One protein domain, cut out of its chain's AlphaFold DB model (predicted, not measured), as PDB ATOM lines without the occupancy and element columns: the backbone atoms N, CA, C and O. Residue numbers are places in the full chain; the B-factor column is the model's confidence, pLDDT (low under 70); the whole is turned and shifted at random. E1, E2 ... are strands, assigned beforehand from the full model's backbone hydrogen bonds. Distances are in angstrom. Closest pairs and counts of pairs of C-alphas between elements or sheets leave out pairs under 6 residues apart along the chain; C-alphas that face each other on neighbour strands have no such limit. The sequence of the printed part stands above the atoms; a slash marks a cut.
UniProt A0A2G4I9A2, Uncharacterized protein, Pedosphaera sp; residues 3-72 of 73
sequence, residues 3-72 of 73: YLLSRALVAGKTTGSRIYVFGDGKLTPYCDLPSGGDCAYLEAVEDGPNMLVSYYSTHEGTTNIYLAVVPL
ATOM      1  N   TYR A   3      28.807   8.977 -12.471       96.12
ATOM      2  CA  TYR A   3      29.692  10.039 -12.944       96.12
ATOM      3  C   TYR A   3      30.341  10.740 -11.760       96.12
ATOM      4  O   TYR A   3      29.682  11.044 -10.769       96.12
ATOM      5  N   LEU A   4      31.640  10.996 -11.869       95.06
ATOM      6  CA  LEU A   4      32.387  11.776 -10.893       95.06
ATOM      7  C   LEU A   4      33.013  12.970 -11.604       95.06
ATOM      8  O   LEU A   4      33.825  12.804 -12.513       95.06
ATOM      9  N   LEU A   5      32.623  14.170 -11.190       93.75
ATOM     10  CA  LEU A   5      33.119  15.420 -11.739       93.75
ATOM     11  C   LEU A   5      34.202  15.951 -10.801       93.75
ATOM     12  O   LEU A   5      33.996  16.029  -9.591       93.75
ATOM     13  N   SER A   6      35.389  16.239 -11.329       90.94
ATOM     14  CA  SER A   6      36.542  16.526 -10.478       90.94
ATOM     15  C   SER A   6      37.522  17.514 -11.097       90.94
ATOM     16  O   SER A   6      37.651  17.619 -12.321       90.94
ATOM     17  N   ARG A   7      38.282  18.184 -10.225       89.19
ATOM     18  CA  ARG A   7      39.554  18.799 -10.608       89.19
ATOM     19  C   ARG A   7      40.543  17.690 -10.937       89.19
ATOM     20  O   ARG A   7      40.807  16.835 -10.096       89.19
ATOM     21  N   ALA A   8      41.165  17.750 -12.102       86.94
ATOM     22  CA  ALA A   8      42.190  16.795 -12.492       86.94
ATOM     23  C   ALA A   8      43.426  17.491 -13.063       86.94
ATOM     24  O   ALA A   8      43.366  18.623 -13.545       86.94
ATOM     25  N   LEU A   9      44.555  16.780 -13.035       82.44
ATOM     26  CA  LEU A   9      45.680  17.088 -13.910       82.44
ATOM     27  C   LEU A   9      45.280  16.652 -15.323       82.44
ATOM     28  O   LEU A   9      45.073  15.463 -15.583       82.44
ATOM     29  N   VAL A  10      45.116  17.625 -16.212       76.94
ATOM     30  CA  VAL A  10      44.710  17.405 -17.603       76.94
ATOM     31  C   VAL A  10      45.948  17.518 -18.487       76.94
ATOM     32  O   VAL A  10      46.796  18.377 -18.263       76.94
ATOM     33  N   ALA A  11      46.083  16.643 -19.485       75.19
ATOM     34  CA  ALA A  11      47.251  16.649 -20.362       75.19
ATOM     35  C   ALA A  11      47.418  18.023 -21.040       75.19
ATOM     36  O   ALA A  11      46.473  18.558 -21.614       75.19
ATOM     37  N   GLY A  12      48.620  18.601 -20.951       74.44
ATOM     38  CA  GLY A  12      48.910  19.933 -21.494       74.44
ATOM     39  C   GLY A  12      48.449  21.112 -20.626       74.44
ATOM     40  O   GLY A  12      48.601  22.254 -21.051       74.44
ATOM     41  N   LYS A  13      47.920  20.873 -19.417       70.75
ATOM     42  CA  LYS A  13      47.546  21.911 -18.442       70.75
ATOM     43  C   LYS A  13      48.062  21.565 -17.043       70.75
ATOM     44  O   LYS A  13      48.232  20.397 -16.704       70.75
ATOM     45  N   THR A  14      48.259  22.579 -16.201       76.25
ATOM     46  CA  THR A  14      48.583  22.370 -14.777       76.25
ATOM     47  C   THR A  14      47.403  21.750 -14.033       76.25
ATOM     48  O   THR A  14      47.588  20.861 -13.215       76.25
ATOM     49  N   THR A  15      46.183  22.184 -14.344       82.62
ATOM     50  CA  THR A  15      44.922  21.685 -13.785       82.62
ATOM     51  C   THR A  15      43.799  21.909 -14.798       82.62
ATOM     52  O   THR A  15      43.926  22.742 -15.696       82.62
ATOM     53  N   GLY A  16      42.706  21.170 -14.654       87.62
ATOM     54  CA  GLY A  16      41.474  21.378 -15.404       87.62
ATOM     55  C   GLY A  16      40.319  20.583 -14.813       87.62
ATOM     56  O   GLY A  16      40.442  19.959 -13.754       87.62
ATOM     57  N   SER A  17      39.192  20.597 -15.512       90.38
ATOM     58  CA  SER A  17      37.994  19.865 -15.119       90.38
ATOM     59  C   SER A  17      37.867  18.572 -15.923       90.38
ATOM     60  O   SER A  17      37.893  18.608 -17.153       90.38
ATOM     61  N   ARG A  18      37.691  17.440 -15.239       92.69
ATOM     62  CA  ARG A  18      37.509  16.124 -15.861       92.69
ATOM     63  C   ARG A  18      36.273  15.434 -15.310       92.69
ATOM     64  O   ARG A  18      36.028  15.439 -14.103       92.69
ATOM     65  N   ILE A  19      35.546  14.783 -16.207       94.75
ATOM     66  CA  ILE A  19      34.486  13.844 -15.865       94.75
ATOM     67  C   ILE A  19      35.073  12.436 -15.916       94.75
ATOM     68  O   ILE A  19      35.773  12.061 -16.862       94.75
ATOM     69  N   TYR A  20      34.780  11.652 -14.890       95.81
ATOM     70  CA  TYR A  20      35.098  10.239 -14.799       95.81
ATOM     71  C   TYR A  20      33.821   9.414 -14.757       95.81
ATOM     72  O   TYR A  20      32.768   9.873 -14.318       95.81
ATOM     73  N   VAL A  21      33.962   8.160 -15.155       97.00
ATOM     74  CA  VAL A  21      32.974   7.111 -14.958       97.00
ATOM     75  C   VAL A  21      33.504   6.146 -13.902       97.00
ATOM     76  O   VAL A  21      34.625   5.646 -14.023       97.00
ATOM     77  N   PHE A  22      32.701   5.888 -12.875       96.81
ATOM     78  CA  PHE A  22      32.952   4.880 -11.855       96.81
ATOM     79  C   PHE A  22      32.013   3.683 -12.046       96.81
ATOM     80  O   PHE A  22      30.785   3.824 -12.089       96.81
ATOM     81  N   GLY A  23      32.617   2.504 -12.161       96.06
ATOM     82  CA  GLY A  23      31.948   1.214 -12.301       96.06
ATOM     83  C   GLY A  23      32.945   0.086 -12.046       96.06
ATOM     84  O   GLY A  23      34.141   0.266 -12.264       96.06
ATOM     85  N   ASP A  24      32.473  -1.046 -11.523       95.56
ATOM     86  CA  ASP A  24      33.294  -2.241 -11.257       95.56
ATOM     87  C   ASP A  24      34.557  -1.964 -10.417       95.56
ATOM     88  O   ASP A  24      35.632  -2.511 -10.654       95.56
ATOM     89  N   GLY A  25      34.443  -1.049  -9.447       96.31
ATOM     90  CA  GLY A  25      35.559  -0.634  -8.590       96.31
ATOM     91  C   GLY A  25      36.647   0.175  -9.305       96.31
ATOM     92  O   GLY A  25      37.685   0.459  -8.709       96.31
ATOM     93  N   LYS A  26      36.428   0.575 -10.564       96.19
ATOM     94  CA  LYS A  26      37.391   1.304 -11.387       96.19
ATOM     95  C   LYS A  26      36.873   2.690 -11.753       96.19
ATOM     96  O   LYS A  26      35.770   2.857 -12.266       96.19
ATOM     97  N   LEU A  27      37.728   3.689 -11.550       95.75
ATOM     98  CA  LEU A  27      37.516   5.047 -12.035       95.75
ATOM     99  C   LEU A  27      38.199   5.209 -13.399       95.75
ATOM    100  O   LEU A  27      39.415   5.050 -13.512       95.75
ATOM    101  N   THR A  28      37.427   5.514 -14.441       95.81
ATOM    102  CA  THR A  28      37.924   5.649 -15.818       95.81
ATOM    103  C   THR A  28      37.684   7.073 -16.327       95.81
ATOM    104  O   THR A  28      36.559   7.562 -16.206       95.81
ATOM    105  N   PRO A  29      38.694   7.761 -16.898       95.12
ATOM    106  CA  PRO A  29      38.494   9.065 -17.525       95.12
ATOM    107  C   PRO A  29      37.418   8.999 -18.610       95.12
ATOM    108  O   PRO A  29      37.446   8.098 -19.450       95.12
ATOM    109  N   TYR A  30      36.484   9.947 -18.597       95.69
ATOM    110  CA  TYR A  30      35.460  10.056 -19.628       95.69
ATOM    111  C   TYR A  30      35.773  11.177 -20.619       95.69
ATOM    112  O   TYR A  30      35.965  10.895 -21.801       95.69
ATOM    113  N   CYS A  31      35.859  12.419 -20.145       93.94
ATOM    114  CA  CYS A  31      36.211  13.574 -20.967       93.94
ATOM    115  C   CYS A  31      36.774  14.719 -20.117       93.94
ATOM    116  O   CYS A  31      36.550  14.785 -18.906       93.94
ATOM    117  N   ASP A  32      37.498  15.620 -20.776       92.25
ATOM    118  CA  ASP A  32      37.971  16.881 -20.211       92.25
ATOM    119  C   ASP A  32      37.071  18.022 -20.685       92.25
ATOM    120  O   ASP A  32      36.710  18.073 -21.863       92.25
ATOM    121  N   LEU A  33      36.731  18.948 -19.789       90.50
ATOM    122  CA  LEU A  33      36.069  20.191 -20.179       90.50
ATOM    123  C   LEU A  33      37.121  21.255 -20.519       90.50
ATOM    124  O   LEU A  33      38.225  21.245 -19.958       90.50
ATOM    125  N   PRO A  34      36.808  22.209 -21.409       87.56
ATOM    126  CA  PRO A  34      37.756  23.226 -21.843       87.56
ATOM    127  C   PRO A  34      37.941  24.348 -20.805       87.56
ATOM    128  O   PRO A  34      38.126  25.496 -21.180       87.56
ATOM    129  N   SER A  35      37.945  24.038 -19.505       81.06
ATOM    130  CA  SER A  35      38.175  25.028 -18.451       81.06
ATOM    131  C   SER A  35      39.630  25.503 -18.413       81.06
ATOM    132  O   SER A  35      40.579  24.740 -18.649       81.06
ATOM    133  N   GLY A  36      39.814  26.787 -18.131       75.62
ATOM    134  CA  GLY A  36      41.100  27.400 -17.840       75.62
ATOM    135  C   GLY A  36      41.444  27.258 -16.357       75.62
ATOM    136  O   GLY A  36      40.666  27.656 -15.494       75.62
ATOM    137  N   GLY A  37      42.633  26.733 -16.059       71.88
ATOM    138  CA  GLY A  37      43.186  26.697 -14.703       71.88
ATOM    139  C   GLY A  37      42.496  25.718 -13.748       71.88
ATOM    140  O   GLY A  37      42.118  24.609 -14.115       71.88
ATOM    141  N   ASP A  38      42.443  26.064 -12.467       68.44
ATOM    142  CA  ASP A  38      42.090  25.182 -11.345       68.44
ATOM    143  C   ASP A  38      40.604  25.228 -10.968       68.44
ATOM    144  O   ASP A  38      40.235  25.153  -9.798       68.44
ATOM    145  N   CYS A  39      39.734  25.312 -11.973       63.50
ATOM    146  CA  CYS A  39      38.303  25.506 -11.770       63.50
ATOM    147  C   CYS A  39      37.557  24.168 -11.597       63.50
ATOM    148  O   CYS A  39      37.528  23.349 -12.517       63.50
ATOM    149  N   ALA A  40      36.972  23.901 -10.420       63.91
ATOM    150  CA  ALA A  40      36.407  22.578 -10.106       63.91
ATOM    151  C   ALA A  40      35.190  22.574  -9.165       63.91
ATOM    152  O   ALA A  40      35.169  21.881  -8.152       63.91
ATOM    153  N   TYR A  41      34.149  23.297  -9.557       80.81
ATOM    154  CA  TYR A  41      32.801  23.214  -8.988       80.81
ATOM    155  C   TYR A  41      31.881  22.846 -10.140       80.81
ATOM    156  O   TYR A  41      31.217  23.696 -10.731       80.81
ATOM    157  N   LEU A  42      32.006  21.592 -10.560       90.19
ATOM    158  CA  LEU A  42      31.223  21.045 -11.650       90.19
ATOM    159  C   LEU A  42      29.952  20.456 -11.075       90.19
ATOM    160  O   LEU A  42      30.024  19.584 -10.215       90.19
ATOM    161  N   GLU A  43      28.820  20.883 -11.607       92.44
ATOM    162  CA  GLU A  43      27.517  20.348 -11.239       92.44
ATOM    163  C   GLU A  43      26.795  19.919 -12.508       92.44
ATOM    164  O   GLU A  43      26.931  20.563 -13.555       92.44
ATOM    165  N   ALA A  44      26.048  18.822 -12.431       95.44
ATOM    166  CA  ALA A  44      25.370  18.263 -13.587       95.44
ATOM    167  C   ALA A  44      23.939  17.835 -13.277       95.44
ATOM    168  O   ALA A  44      23.630  17.404 -12.168       95.44
ATOM    169  N   VAL A  45      23.090  17.920 -14.295       97.06
ATOM    170  CA  VAL A  45      21.737  17.356 -14.293       97.06
ATOM    171  C   VAL A  45      21.567  16.453 -15.506       97.06
ATOM    172  O   VAL A  45      22.158  16.710 -16.556       97.06
ATOM    173  N   GLU A  46      20.773  15.397 -15.373       96.88
ATOM    174  CA  GLU A  46      20.396  14.553 -16.510       96.88
ATOM    175  C   GLU A  46      19.345  15.260 -17.379       96.88
ATOM    176  O   GLU A  46      18.402  15.865 -16.868       96.88
ATOM    177  N   ASP A  47      19.514  15.167 -18.697       97.38
ATOM    178  CA  ASP A  47      18.613  15.689 -19.726       97.38
ATOM    179  C   ASP A  47      18.545  14.698 -20.901       97.38
ATOM    180  O   ASP A  47      19.345  14.725 -21.844       97.38
ATOM    181  N   GLY A  48      17.604  13.755 -20.810       96.69
ATOM    182  CA  GLY A  48      17.408  12.709 -21.811       96.69
ATOM    183  C   GLY A  48      18.671  11.855 -22.016       96.69
ATOM    184  O   GLY A  48      19.115  11.205 -21.073       96.69
ATOM    185  N   PRO A  49      19.252  11.806 -23.232       97.50
ATOM    186  CA  PRO A  49      20.472  11.043 -23.500       97.50
ATOM    187  C   PRO A  49      21.759  11.770 -23.069       97.50
ATOM    188  O   PRO A  49      22.852  11.271 -23.336       97.50
ATOM    189  N   ASN A  50      21.656  12.952 -22.456       97.88
ATOM    190  CA  ASN A  50      22.786  13.796 -22.086       97.88
ATOM    191  C   ASN A  50      22.769  14.141 -20.591       97.88
ATOM    192  O   ASN A  50      21.760  14.008 -19.905       97.88
ATOM    193  N   MET A  51      23.896  14.644 -20.105       97.06
ATOM    194  CA  MET A  51      23.982  15.474 -18.915       97.06
ATOM    195  C   MET A  51      24.348  16.904 -19.317       97.06
ATOM    196  O   MET A  51      25.220  17.135 -20.165       97.06
ATOM    197  N   LEU A  52      23.683  17.865 -18.689       97.81
ATOM    198  CA  LEU A  52      24.015  19.280 -18.769       97.81
ATOM    199  C   LEU A  52      24.963  19.595 -17.620       97.81
ATOM    200  O   LEU A  52      24.587  19.436 -16.461       97.81
ATOM    201  N   VAL A  53      26.183  20.020 -17.935       96.12
ATOM    202  CA  VAL A  53      27.247  20.252 -16.953       96.12
ATOM    203  C   VAL A  53      27.575  21.735 -16.890       96.12
ATOM    204  O   VAL A  53      28.095  22.303 -17.853       96.12
ATOM    205  N   SER A  54      27.296  22.354 -15.746       94.31
ATOM    206  CA  SER A  54      27.750  23.706 -15.440       94.31
ATOM    207  C   SER A  54      29.182  23.656 -14.918       94.31
ATOM    208  O   SER A  54      29.511  22.842 -14.053       94.31
ATOM    209  N   TYR A  55      30.042  24.523 -15.443       91.19
ATOM    210  CA  TYR A  55      31.403  24.699 -14.948       91.19
ATOM    211  C   TYR A  55      31.839  26.150 -15.119       91.19
ATOM    212  O   TYR A  55      31.419  26.841 -16.041       91.19
ATOM    213  N   TYR A  56      32.698  26.627 -14.226       87.00
ATOM    214  CA  TYR A  56      33.253  27.974 -14.310       87.00
ATOM    215  C   TYR A  56      34.681  27.941 -14.866       87.00
ATOM    216  O   TYR A  56      35.368  26.922 -14.778       87.00
ATOM    217  N   SER A  57      35.131  29.059 -15.426       83.62
ATOM    218  CA  SER A  57      36.514  29.274 -15.854       83.62
ATOM    219  C   SER A  57      36.940  30.692 -15.486       83.62
ATOM    220  O   SER A  57      36.314  31.662 -15.915       83.62
ATOM    221  N   THR A  58      37.974  30.826 -14.653       74.38
ATOM    222  CA  THR A  58      38.470  32.128 -14.154       74.38
ATOM    223  C   THR A  58      39.764  32.586 -14.820       74.38
ATOM    224  O   THR A  58      40.187  33.718 -14.614       74.38
ATOM    225  N   HIS A  59      40.411  31.730 -15.616       76.69
ATOM    226  CA  HIS A  59      41.754  31.973 -16.162       76.69
ATOM    227  C   HIS A  59      41.740  32.272 -17.670       76.69
ATOM    228  O   HIS A  59      42.621  31.844 -18.408       76.69
ATOM    229  N   GLU A  60      40.723  33.006 -18.129       79.00
ATOM    230  CA  GLU A  60      40.492  33.356 -19.544       79.00
ATOM    231  C   GLU A  60      40.424  34.880 -19.775       79.00
ATOM    232  O   GLU A  60      39.880  35.356 -20.767       79.00
ATOM    233  N   GLY A  61      40.951  35.672 -18.838       83.56
ATOM    234  CA  GLY A  61      40.877  37.140 -18.848       83.56
ATOM    235  C   GLY A  61      39.564  37.695 -18.282       83.56
ATOM    236  O   GLY A  61      39.590  38.704 -17.583       83.56
ATOM    237  N   THR A  62      38.451  36.988 -18.490       82.12
ATOM    238  CA  THR A  62      37.152  37.249 -17.853       82.12
ATOM    239  C   THR A  62      36.643  35.971 -17.192       82.12
ATOM    240  O   THR A  62      36.780  34.885 -17.752       82.12
ATOM    241  N   THR A  63      36.045  36.094 -16.006       86.00
ATOM    242  CA  THR A  63      35.390  34.967 -15.333       86.00
ATOM    243  C   THR A  63      34.072  34.639 -16.020       86.00
ATOM    244  O   THR A  63      33.180  35.485 -16.074       86.00
ATOM    245  N   ASN A  64      33.933  33.403 -16.490       87.38
ATOM    246  CA  ASN A  64      32.731  32.914 -17.159       87.38
ATOM    247  C   ASN A  64      32.181  31.658 -16.474       87.38
ATOM    248  O   ASN A  64      32.928  30.881 -15.873       87.38
ATOM    249  N   ILE A  65      30.869  31.452 -16.600       89.94
ATOM    250  CA  ILE A  65      30.201  30.178 -16.313       89.94
ATOM    251  C   ILE A  65      29.713  29.626 -17.649       89.94
ATOM    252  O   ILE A  65      29.028  30.315 -18.404       89.94
ATOM    253  N   TYR A  66      30.082  28.388 -17.929       91.25
ATOM    254  CA  TYR A  66      29.793  27.682 -19.161       91.25
ATOM    255  C   TYR A  66      28.856  26.508 -18.903       91.25
ATOM    256  O   TYR A  66      28.855  25.912 -17.825       91.25
ATOM    257  N   LEU A  67      28.106  26.141 -19.939       94.88
ATOM    258  CA  LEU A  67      27.318  24.919 -19.979       94.88
ATOM    259  C   LEU A  67      27.889  23.989 -21.051       94.88
ATOM    260  O   LEU A  67      27.956  24.357 -22.224       94.88
ATOM    261  N   ALA A  68      28.290  22.785 -20.653       95.44
ATOM    262  CA  ALA A  68      28.621  21.701 -21.567       95.44
ATOM    263  C   ALA A  68      27.445  20.725 -21.674       95.44
ATOM    264  O   ALA A  68      26.804  20.400 -20.677       95.44
ATOM    265  N   VAL A  69      27.199  20.222 -22.882       97.44
ATOM    266  CA  VAL A  69      26.296  19.090 -23.119       97.44
ATOM    267  C   VAL A  69      27.169  17.862 -23.318       97.44
ATOM    268  O   VAL A  69      27.963  17.813 -24.260       97.44
ATOM    269  N   VAL A  70      27.063  16.891 -22.417       97.06
ATOM    270  CA  VAL A  70      27.885  15.680 -22.444       97.06
ATOM    271  C   VAL A  70      26.965  14.468 -22.576       97.06
ATOM    272  O   VAL A  70      26.067  14.327 -21.754       97.06
ATOM    273  N   PRO A  71      27.150  13.583 -23.566       97.62
ATOM    274  CA  PRO A  71      26.338  12.374 -23.670       97.62
ATOM    275  C   PRO A  71      26.441  11.496 -22.417       97.62
ATOM    276  O   PRO A  71      27.497  11.406 -21.790       97.62
ATOM    277  N   LEU A  72      25.359  10.817 -22.054       95.75
ATOM    278  CA  LEU A  72      25.410   9.737 -21.074       95.75
ATOM    279  C   LEU A  72      25.907   8.455 -21.765       95.75
ATOM    280  O   LEU A  72      25.522   8.135 -22.889       95.75
TER     281      LEU A  72
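AT A GLANCE: This is residues 3 to 72 of the 73 residues of an uncharacterized protein of Pedosphaera sp (UniProt A0A2G4I9A2). This is a small two-layer sandwich: the three-stranded sheet E1, E2, E3 and the three-stranded sheet E4, E5, E6 are partly face to face, their strands crossed at 39 degrees. The E2 to E3 turn at Asp 24 and the E5 to E6 loop at Gly 61 mark opposite ends of the long axis. The printed part has 70 residues with six named strands, E1 to E6 along the chain, and no named helix; the class is all strand, and both sheets are antiparallel. It is compact, with a radius of gyration of the C-alphas of 12.2 A, and elongated, spanning 39 by 25 by 16 A.

IN THESE COORDINATES: Find C-alpha 3 at (29.692, 10.039, -12.944), where E1, residues 3 to 8, begins. E2, residues 16 to 23, covers 22.5 A, and E3, residues 26 to 33, covers 20.9 A. E4 holds residues 43 to 47. E5, residues 50 to 57, covers 21.6 A; E6, residues 64 to 71, covers 22.5 A and ends at C-alpha 71 (26.338, 12.374, -23.670).

HOW THE PARTS SIT: E1, E2, E3 form a meander, each strand the antiparallel neighbour of the one before; look for N 4 and O 20, 2.9 A, and N 28 and O 21, 2.8 A. E4, E5, E6 form another, with N 52 and O 45 at 2.9 A and N 53 and O 68 at 2.8 A. Between the sheets, E2 and E5 are near each other, with 5 pairs of C-alphas within 10 A. The closest C-alphas of E3 and E6 are Leu 33 and Ala 68, 7.7 A.

THE WHOLE: The farthest C-alphas, Asp 24 and Gly 61, are 40.8 A apart. The printed part has no cut and no long link. Confidence is under 70 at residues 38 to 40.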